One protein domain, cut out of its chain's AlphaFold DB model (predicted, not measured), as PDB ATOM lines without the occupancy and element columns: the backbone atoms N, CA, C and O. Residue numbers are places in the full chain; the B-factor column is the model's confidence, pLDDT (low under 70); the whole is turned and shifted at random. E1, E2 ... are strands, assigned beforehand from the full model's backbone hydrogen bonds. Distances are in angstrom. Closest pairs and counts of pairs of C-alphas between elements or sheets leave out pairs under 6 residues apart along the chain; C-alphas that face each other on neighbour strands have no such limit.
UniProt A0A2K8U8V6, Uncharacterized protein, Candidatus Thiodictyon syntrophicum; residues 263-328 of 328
ATOM      1  N   VAL A 263     283.577 287.285  69.035       87.06
ATOM      2  CA  VAL A 263     282.989 287.092  67.708       87.06
ATOM      3  C   VAL A 263     281.587 286.526  67.881       87.06
ATOM      4  O   VAL A 263     281.390 285.568  68.629       87.06
ATOM      5  N   THR A 264     280.614 287.108  67.188       91.62
ATOM      6  CA  THR A 264     279.249 286.578  67.140       91.62
ATOM      7  C   THR A 264     279.195 285.422  66.146       91.62
ATOM      8  O   THR A 264     279.426 285.618  64.957       91.62
ATOM      9  N   VAL A 265     278.912 284.217  66.636       93.94
ATOM     10  CA  VAL A 265     278.740 283.005  65.827       93.94
ATOM     11  C   VAL A 265     277.252 282.759  65.620       93.94
ATOM     12  O   VAL A 265     276.538 282.497  66.587       93.94
ATOM     13  N   GLU A 266     276.788 282.833  64.376       96.69
ATOM     14  CA  GLU A 266     275.417 282.471  63.997       96.69
ATOM     15  C   GLU A 266     275.186 280.964  64.136       96.69
ATOM     16  O   GLU A 266     276.104 280.167  63.933       96.69
ATOM     17  N   LEU A 267     273.965 280.561  64.487       97.12
ATOM     18  CA  LEU A 267     273.584 279.164  64.675       97.12
ATOM     19  C   LEU A 267     272.757 278.650  63.495       97.12
ATOM     20  O   LEU A 267     271.847 279.325  63.022       97.12
ATOM     21  N   SER A 268     273.015 277.412  63.065       96.81
ATOM     22  CA  SER A 268     272.286 276.771  61.958       96.81
ATOM     23  C   SER A 268     270.808 276.526  62.277       96.81
ATOM     24  O   SER A 268     269.980 276.409  61.379       96.81
ATOM     25  N   VAL A 269     270.481 276.411  63.563       95.69
ATOM     26  CA  VAL A 269     269.121 276.341  64.097       95.69
ATOM     27  C   VAL A 269     269.097 277.066  65.436       95.69
ATOM     28  O   VAL A 269     270.092 277.069  66.160       95.69
ATOM     29  N   ALA A 270     267.972 277.693  65.774       94.94
ATOM     30  CA  ALA A 270     267.843 278.354  67.061       94.94
ATOM     31  C   ALA A 270     267.909 277.336  68.209       94.94
ATOM     32  O   ALA A 270     267.282 276.275  68.158       94.94
ATOM     33  N   MET A 271     268.638 277.685  69.264       94.94
ATOM     34  CA  MET A 271     268.626 276.954  70.529       94.94
ATOM     35  C   MET A 271     267.695 277.645  71.531       94.94
ATOM     36  O   MET A 271     267.445 278.842  71.413       94.94
ATOM     37  N   ALA A 272     267.174 276.918  72.516       94.06
ATOM     38  CA  ALA A 272     266.368 277.514  73.576       94.06
ATOM     39  C   ALA A 272     267.259 278.044  74.709       94.06
ATOM     40  O   ALA A 272     268.193 277.366  75.141       94.06
ATOM     41  N   SER A 273     266.945 279.236  75.214       92.88
ATOM     42  CA  SER A 273     267.537 279.767  76.442       92.88
ATOM     43  C   SER A 273     267.292 278.810  77.616       92.88
ATOM     44  O   SER A 273     266.143 278.413  77.838       92.88
ATOM     45  N   PRO A 274     268.320 278.492  78.424       89.94
ATOM     46  CA  PRO A 274     268.163 277.687  79.632       89.94
ATOM     47  C   PRO A 274     267.404 278.416  80.755       89.94
ATOM     48  O   PRO A 274     267.055 277.783  81.747       89.94
ATOM     49  N   PHE A 275     267.153 279.724  80.622       88.50
ATOM     50  CA  PHE A 275     266.465 280.532  81.636       88.50
ATOM     51  C   PHE A 275     265.047 280.919  81.221       88.50
ATOM     52  O   PHE A 275     264.136 280.869  82.044       88.50
ATOM     53  N   THR A 276     264.851 281.309  79.960       89.31
ATOM     54  CA  THR A 276     263.567 281.842  79.472       89.31
ATOM     55  C   THR A 276     262.873 280.927  78.468       89.31
ATOM     56  O   THR A 276     261.708 281.150  78.145       89.31
ATOM     57  N   GLY A 277     263.574 279.929  77.918       90.94
ATOM     58  CA  GLY A 277     263.095 279.111  76.798       90.94
ATOM     59  C   GLY A 277     263.012 279.858  75.460       90.94
ATOM     60  O   GLY A 277     262.681 279.254  74.442       90.94
ATOM     61  N   SER A 278     263.322 281.157  75.429       93.19
ATOM     62  CA  SER A 278     263.320 281.961  74.207       93.19
ATOM     63  C   SER A 278     264.397 281.508  73.220       93.19
ATOM     64  O   SER A 278     265.450 281.004  73.612       93.19
ATOM     65  N   ALA A 279     264.140 281.715  71.931       95.56
ATOM     66  CA  ALA A 279     265.050 281.330  70.861       95.56
ATOM     67  C   ALA A 279     266.329 282.187  70.854       95.56
ATOM     68  O   ALA A 279     266.272 283.415  70.875       95.56
ATOM     69  N   ILE A 280     267.478 281.527  70.750       95.81
ATOM     70  CA  ILE A 280     268.804 282.123  70.599       95.81
ATOM     71  C   ILE A 280     269.339 281.729  69.223       95.81
ATOM     72  O   ILE A 280     269.443 280.543  68.912       95.81
ATOM     73  N   GLN A 281     269.680 282.727  68.406       96.25
ATOM     74  CA  GLN A 281     270.146 282.538  67.025       96.25
ATOM     75  C   GLN A 281     271.658 282.711  66.854       96.25
ATOM     76  O   GLN A 281     272.199 282.336  65.820       96.25
ATOM     77  N   ALA A 282     272.344 283.275  67.849       95.31
ATOM     78  CA  ALA A 282     273.778 283.507  67.788       95.31
ATOM     79  C   ALA A 282     274.419 283.469  69.180       95.31
ATOM     80  O   ALA A 282     273.762 283.721  70.192       95.31
ATOM     81  N   LEU A 283     275.716 283.171  69.218       93.44
ATOM     82  CA  LEU A 283     276.527 283.082  70.429       93.44
ATOM     83  C   LEU A 283     277.698 284.073  70.389       93.44
ATOM     84  O   LEU A 283     278.454 284.063  69.418       93.44
ATOM     85  N   PRO A 284     277.933 284.869  71.447       91.56
ATOM     86  CA  PRO A 284     279.174 285.615  71.594       91.56
ATOM     87  C   PRO A 284     280.286 284.662  72.055       91.56
ATOM     88  O   PRO A 284     280.304 284.202  73.198       91.56
ATOM     89  N   VAL A 285     281.231 284.355  71.169       90.44
ATOM     90  CA  VAL A 285     282.349 283.441  71.434       90.44
ATOM     91  C   VAL A 285     283.652 284.238  71.555       90.44
ATOM     92  O   VAL A 285     283.948 285.056  70.685       90.44
ATOM     93  N   PRO A 286     284.482 284.026  72.594       87.44
ATOM     94  CA  PRO A 286     285.806 284.644  72.668       87.44
ATOM     95  C   PRO A 286     286.640 284.333  71.419       87.44
ATOM     96  O   PRO A 286     286.857 283.160  71.112       87.44
ATOM     97  N   ALA A 287     287.162 285.357  70.734       85.25
ATOM     98  CA  ALA A 287     287.866 285.179  69.457       85.25
ATOM     99  C   ALA A 287     289.054 284.204  69.567       85.25
ATOM    100  O   ALA A 287     289.277 283.372  68.691       85.25
ATOM    101  N   ARG A 288     289.743 284.204  70.719       84.19
ATOM    102  CA  ARG A 288     290.822 283.257  71.055       84.19
ATOM    103  C   ARG A 288     290.455 281.777  70.934       84.19
ATOM    104  O   ARG A 288     291.356 280.946  70.841       84.19
ATOM    105  N   TRP A 289     289.173 281.423  71.041       87.12
ATOM    106  CA  TRP A 289     288.694 280.042  70.912       87.12
ATOM    107  C   TRP A 289     288.463 279.636  69.455       87.12
ATOM    108  O   TRP A 289     288.301 278.450  69.190       87.12
ATOM    109  N   LEU A 290     288.477 280.600  68.535       88.38
ATOM    110  CA  LEU A 290     288.172 280.430  67.117       88.38
ATOM    111  C   LEU A 290     289.383 280.706  66.208       88.38
ATOM    112  O   LEU A 290     289.200 280.833  65.007       88.38
ATOM    113  N   ARG A 291     290.614 280.784  66.744       85.25
ATOM    114  CA  ARG A 291     291.826 281.086  65.945       85.25
ATOM    115  C   ARG A 291     292.006 280.162  64.737       85.25
ATOM    116  O   ARG A 291     292.442 280.619  63.691       85.25
ATOM    117  N   ASP A 292     291.643 278.893  64.901       86.31
ATOM    118  CA  ASP A 292     291.783 277.849  63.878       86.31
ATOM    119  C   ASP A 292     290.461 277.570  63.140       86.31
ATOM    120  O   ASP A 292     290.299 276.535  62.493       86.31
ATOM    121  N   VAL A 293     289.473 278.459  63.280       88.56
ATOM    122  CA  VAL A 293     288.149 278.339  62.666       88.56
ATOM    123  C   VAL A 293     288.003 279.420  61.600       88.56
ATOM    124  O   VAL A 293     288.305 280.588  61.838       88.56
ATOM    125  N   ALA A 294     287.522 279.039  60.415       88.69
ATOM    126  CA  ALA A 294     287.322 279.986  59.324       88.69
ATOM    127  C   ALA A 294     286.282 281.067  59.706       88.69
ATOM    128  O   ALA A 294     285.231 280.728  60.266       88.69
ATOM    129  N   PRO A 295     286.519 282.355  59.391       87.25
ATOM    130  CA  PRO A 295     285.527 283.409  59.594       87.25
ATOM    131  C   PRO A 295     284.191 283.080  58.915       87.25
ATOM    132  O   PRO A 295     284.168 282.538  57.813       87.25
ATOM    133  N   GLY A 296     283.076 283.395  59.580       87.56
ATOM    134  CA  GLY A 296     281.729 283.096  59.074       87.56
ATOM    135  C   GLY A 296     281.284 281.636  59.229       87.56
ATOM    136  O   GLY A 296     280.203 281.284  58.766       87.56
ATOM    137  N   THR A 297     282.074 280.777  59.885       92.50
ATOM    138  CA  THR A 297     281.640 279.407  60.202       92.50
ATOM    139  C   THR A 297     280.400 279.435  61.100       92.50
ATOM    140  O   THR A 297     280.443 279.968  62.209       92.50
ATOM    141  N   ILE A 298     279.312 278.822  60.629       95.94
ATOM    142  CA  ILE A 298     278.046 278.696  61.359       95.94
ATOM    143  C   ILE A 298     278.190 277.621  62.445       95.94
ATOM    144  O   ILE A 298     278.713 276.535  62.196       95.94
ATOM    145  N   GLY A 299     277.720 277.918  63.653       96.19
ATOM    146  CA  GLY A 299     277.660 276.969  64.758       96.19
ATOM    147  C   GLY A 299     276.494 275.996  64.606       96.19
ATOM    148  O   GLY A 299     275.367 276.403  64.337       96.19
ATOM    149  N   VAL A 300     276.744 274.706  64.820       97.12
ATOM    150  CA  VAL A 300     275.721 273.654  64.745       97.12
ATOM    151  C   VAL A 300     275.353 273.208  66.161       97.12
ATOM    152  O   VAL A 300     276.119 272.468  66.787       97.12
ATOM    153  N   PRO A 301     274.214 273.663  66.717       96.56
ATOM    154  CA  PRO A 301     273.797 273.271  68.053       96.56
ATOM    155  C   PRO A 301     273.140 271.883  68.055       96.56
ATOM    156  O   PRO A 301     272.323 271.549  67.201       96.56
ATOM    157  N   THR A 302     273.471 271.076  69.059       95.88
ATOM    158  CA  THR A 302     272.897 269.756  69.340       95.88
ATOM    159  C   THR A 302     272.500 269.698  70.819       95.88
ATOM    160  O   THR A 302     273.359 269.962  71.667       95.88
ATOM    161  N   PRO A 303     271.248 269.351  71.172       93.69
ATOM    162  CA  PRO A 303     270.854 269.155  72.568       93.69
ATOM    163  C   PRO A 303     271.731 268.095  73.250       93.69
ATOM    164  O   PRO A 303     271.959 267.027  72.683       93.69
ATOM    165  N   ASP A 304     272.220 268.373  74.459       86.44
ATOM    166  CA  ASP A 304     273.144 267.477  75.178       86.44
ATOM    167  C   ASP A 304     272.474 266.600  76.255       86.44
ATOM    168  O   ASP A 304     273.149 265.844  76.953       86.44
ATOM    169  N   GLY A 305     271.145 266.689  76.391       76.00
ATOM    170  CA  GLY A 305     270.345 265.926  77.358       76.00
ATOM    171  C   GLY A 305     270.446 266.406  78.813       76.00
ATOM    172  O   GLY A 305     269.664 265.959  79.646       76.00
ATOM    173  N   ALA A 306     271.347 267.341  79.128       75.50
ATOM    174  CA  ALA A 306     271.573 267.880  80.470       75.50
ATOM    175  C   ALA A 306     271.035 269.315  80.630       75.50
ATOM    176  O   ALA A 306     271.540 270.083  81.450       75.50
ATOM    177  N   GLY A 307     270.027 269.686  79.833       79.06
ATOM    178  CA  GLY A 307     269.443 271.032  79.830       79.06
ATOM    179  C   GLY A 307     270.289 272.081  79.101       79.06
ATOM    180  O   GLY A 307     270.112 273.272  79.345       79.06
ATOM    181  N   GLY A 308     271.211 271.654  78.230       90.00
ATOM    182  CA  GLY A 308     272.056 272.532  77.429       90.00
ATOM    183  C   GLY A 308     272.184 272.101  75.971       90.00
ATOM    184  O   GLY A 308     271.574 271.137  75.501       90.00
ATOM    185  N   TYR A 309     273.029 272.838  75.256       95.25
ATOM    186  CA  TYR A 309     273.389 272.575  73.870       95.25
ATOM    187  C   TYR A 309     274.903 272.448  73.744       95.25
ATOM    188  O   TYR A 309     275.653 273.317  74.195       95.25
ATOM    189  N   ARG A 310     275.361 271.392  73.072       96.06
ATOM    190  CA  ARG A 310     276.693 271.370  72.463       96.06
ATOM    191  C   ARG A 310     276.624 272.161  71.165       96.06
ATOM    192  O   ARG A 310     275.697 271.953  70.397       96.06
ATOM    193  N   VAL A 311     277.589 273.034  70.904       96.12
ATOM    194  CA  VAL A 311     277.662 273.805  69.657       96.12
ATOM    195  C   VAL A 311     279.008 273.560  69.002       96.12
ATOM    196  O   VAL A 311     280.045 273.905  69.565       96.12
ATOM    197  N   ASP A 312     278.980 272.954  67.820       96.56
ATOM    198  CA  ASP A 312     280.179 272.686  67.034       96.56
ATOM    199  C   ASP A 312     280.379 273.824  66.020       96.56
ATOM    200  O   ASP A 312     279.513 274.086  65.187       96.56
ATOM    201  N   VAL A 313     281.508 274.531  66.114       95.19
ATOM    202  CA  VAL A 313     281.898 275.640  65.229       95.19
ATOM    203  C   VAL A 313     283.192 275.237  64.521       95.19
ATOM    204  O   VAL A 313     284.299 275.450  65.025       95.19
ATOM    205  N   GLY A 314     283.060 274.562  63.378       91.75
ATOM    206  CA  GLY A 314     284.191 273.915  62.710       91.75
ATOM    207  C   GLY A 314     284.842 272.867  63.622       91.75
ATOM    208  O   GLY A 314     284.183 271.936  64.077       91.75
ATOM    209  N   ALA A 315     286.135 273.028  63.919       89.88
ATOM    210  CA  ALA A 315     286.857 272.159  64.854       89.88
ATOM    211  C   ALA A 315     286.670 272.542  66.339       89.88
ATOM    212  O   ALA A 315     287.082 271.791  67.227       89.88
ATOM    213  N   CYS A 316     286.075 273.701  66.637       93.38
ATOM    214  CA  CYS A 316     285.877 274.170  68.005       93.38
ATOM    215  C   CYS A 316     284.560 273.636  68.576       93.38
ATOM    216  O   CYS A 316     283.489 273.908  68.036       93.38
ATOM    217  N   ARG A 317     284.633 272.896  69.687       94.75
ATOM    218  CA  ARG A 317     283.455 272.377  70.391       94.75
ATOM    219  C   ARG A 317     283.142 273.237  71.602       94.75
ATOM    220  O   ARG A 317     284.001 273.459  72.458       94.75
ATOM    221  N   LEU A 318     281.905 273.700  71.684       94.44
ATOM    222  CA  LEU A 318     281.407 274.548  72.756       94.44
ATOM    223  C   LEU A 318     280.215 273.882  73.448       94.44
ATOM    224  O   LEU A 318     279.574 272.983  72.906       94.44
ATOM    225  N   ARG A 319     279.895 274.347  74.650       93.62
ATOM    226  CA  ARG A 319     278.670 274.010  75.372       93.62
ATOM    227  C   ARG A 319     278.052 275.272  75.946       93.62
ATOM    228  O   ARG A 319     278.765 276.062  76.563       93.62
ATOM    229  N   TYR A 320     276.744 275.422  75.777       92.94
ATOM    230  CA  TYR A 320     275.943 276.487  76.366       92.94
ATOM    231  C   TYR A 320     274.822 275.889  77.221       92.94
ATOM    232  O   TYR A 320     274.050 275.064  76.737       92.94
ATOM    233  N   ASP A 321     274.753 276.271  78.494       90.25
ATOM    234  CA  ASP A 321     273.706 275.865  79.439       90.25
ATOM    235  C   ASP A 321     273.518 276.927  80.539       90.25
ATOM    236  O   ASP A 321     273.961 278.067  80.389       90.25
ATOM    237  N   SER A 322     272.869 276.577  81.654       86.94
ATOM    238  CA  SER A 322     272.640 277.481  82.794       86.94
ATOM    239  C   SER A 322     273.923 278.016  83.454       86.94
ATOM    240  O   SER A 322     273.871 278.982  84.212       86.94
ATOM    241  N   ILE A 323     275.091 277.449  83.147       84.38
ATOM    242  CA  ILE A 323     276.409 277.920  83.604       84.38
ATOM    243  C   ILE A 323     277.097 278.774  82.509       84.38
ATOM    244  O   ILE A 323     278.226 279.230  82.664       84.38
ATOM    245  N   GLY A 324     276.418 279.012  81.385       87.19
ATOM    246  CA  GLY A 324     276.878 279.818  80.259       87.19
ATOM    247  C   GLY A 324     277.834 279.093  79.314       87.19
ATOM    248  O   GLY A 324     277.993 277.870  79.345       87.19
ATOM    249  N   LEU A 325     278.464 279.864  78.426       90.38
ATOM    250  CA  LEU A 325     279.302 279.337  77.353       90.38
ATOM    251  C   LEU A 325     280.644 278.795  77.868       90.38
ATOM    252  O   LEU A 325     281.399 279.481  78.567       90.38
ATOM    253  N   ARG A 326     281.002 277.579  77.454       88.50
ATOM    254  CA  ARG A 326     282.298 276.946  77.740       88.50
ATOM    255  C   ARG A 326     282.838 276.235  76.508       88.50
ATOM    256  O   ARG A 326     282.069 275.736  75.695       88.50
ATOM    257  N   ARG A 327     284.161 276.149  76.407       87.12
ATOM    258  CA  ARG A 327     284.845 275.275  75.449       87.12
ATOM    259  C   ARG A 327     284.952 273.863  76.034       87.12
ATOM    260  O   ARG A 327     285.239 273.738  77.226       87.12
ATOM    261  N   LEU A 328     284.678 272.849  75.214       85.00
ATOM    262  CA  LEU A 328     284.794 271.425  75.552       85.00
ATOM    263  C   LEU A 328     286.175 270.865  75.201       85.00
ATOM    264  O   LEU A 328     286.787 271.364  74.227       85.00
TER     265      LEU A 328
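AT A GLANCE: This is residues 263 to 328 of the 328 residues of an uncharacterized protein of Candidatus Thiodictyon syntrophicum (UniProt A0A2K8U8V6). This is a small sandwich of two sheets, loosely face to face: the hairpin of E1 and E2, with E1 sharply bent, over a three-strand meander of E3, E4 and E5, the strands of the one sheet crossing those of the other at 47 degrees. The two sheets come nearest each other at E1 and E3; the long link of residues 287 to 299 lies at one end of the longest axis and the loop between E1 and E2 at the other, while the last residues fold back beside E5. The printed part has 66 residues with no named helix and five named strands, in the order E1, E2, E3, E4, E5; the sheets, E1 - E2 and E3 - E4 - E5, are antiparallel. The class is all strand, with under half of the residues, 32 of 66, in named elements. The whole is compact, with a radius of gyration of the C-alphas of 11.0 A, and elongated, spanning 31 by 19 by 16 A.

HOW THE PARTS SIT: Begin with E1, residues 263 to 272, which bends by 98 degrees at residue 269. It forms an antiparallel hairpin with E2, residues 279 to 286; look for N 265 and O 283, 2.8 A apart, within hydrogen-bond range. Next find E3, residues 300 to 303, an edge strand: the closest C-alphas of E1 and E3 are those of Ser 268 and Val 300, 5.4 A apart. E3 makes a hairpin with E4, residues 309 to 313, where N 302 and O 310 are 2.7 A apart. E4, the inner strand, makes another hairpin with E5, residues 316 to 320, where N 311 and O 318 are 2.8 A apart. E3, E4 and E5 are a meander, each strand the antiparallel neighbour of the one before. The two sheets form a sandwich, two sheets face to face, with the facing parts 9.4 A centre to centre; E2 is apart from E4 and from E5. Residues 318 to 319 of E5 also pair, antiparallel, with residues 326 to 327.

IN THESE COORDINATES: Find C-alpha 263 at (282.989, 287.092, 67.708), where E1 begins; its ends are 20.1 A apart. E2 measures 21.1 A from first to last C-alpha. E3 begins at C-alpha 300, (275.721, 273.654, 64.745). E4 measures 12.5 A, and E5 13.2 A, ending at C-alpha 320, (275.943, 276.487, 76.366).

THE WHOLE: The C-alphas farthest apart are those of Thr 276 and Asp 292, 32.5 A. The printed part has no cut and ends at residue 328, the chain's last. The link from E2 to E3 is long, with 13 residues. The mean pLDDT of the printed part is 91.0, and no printed residue is under 70.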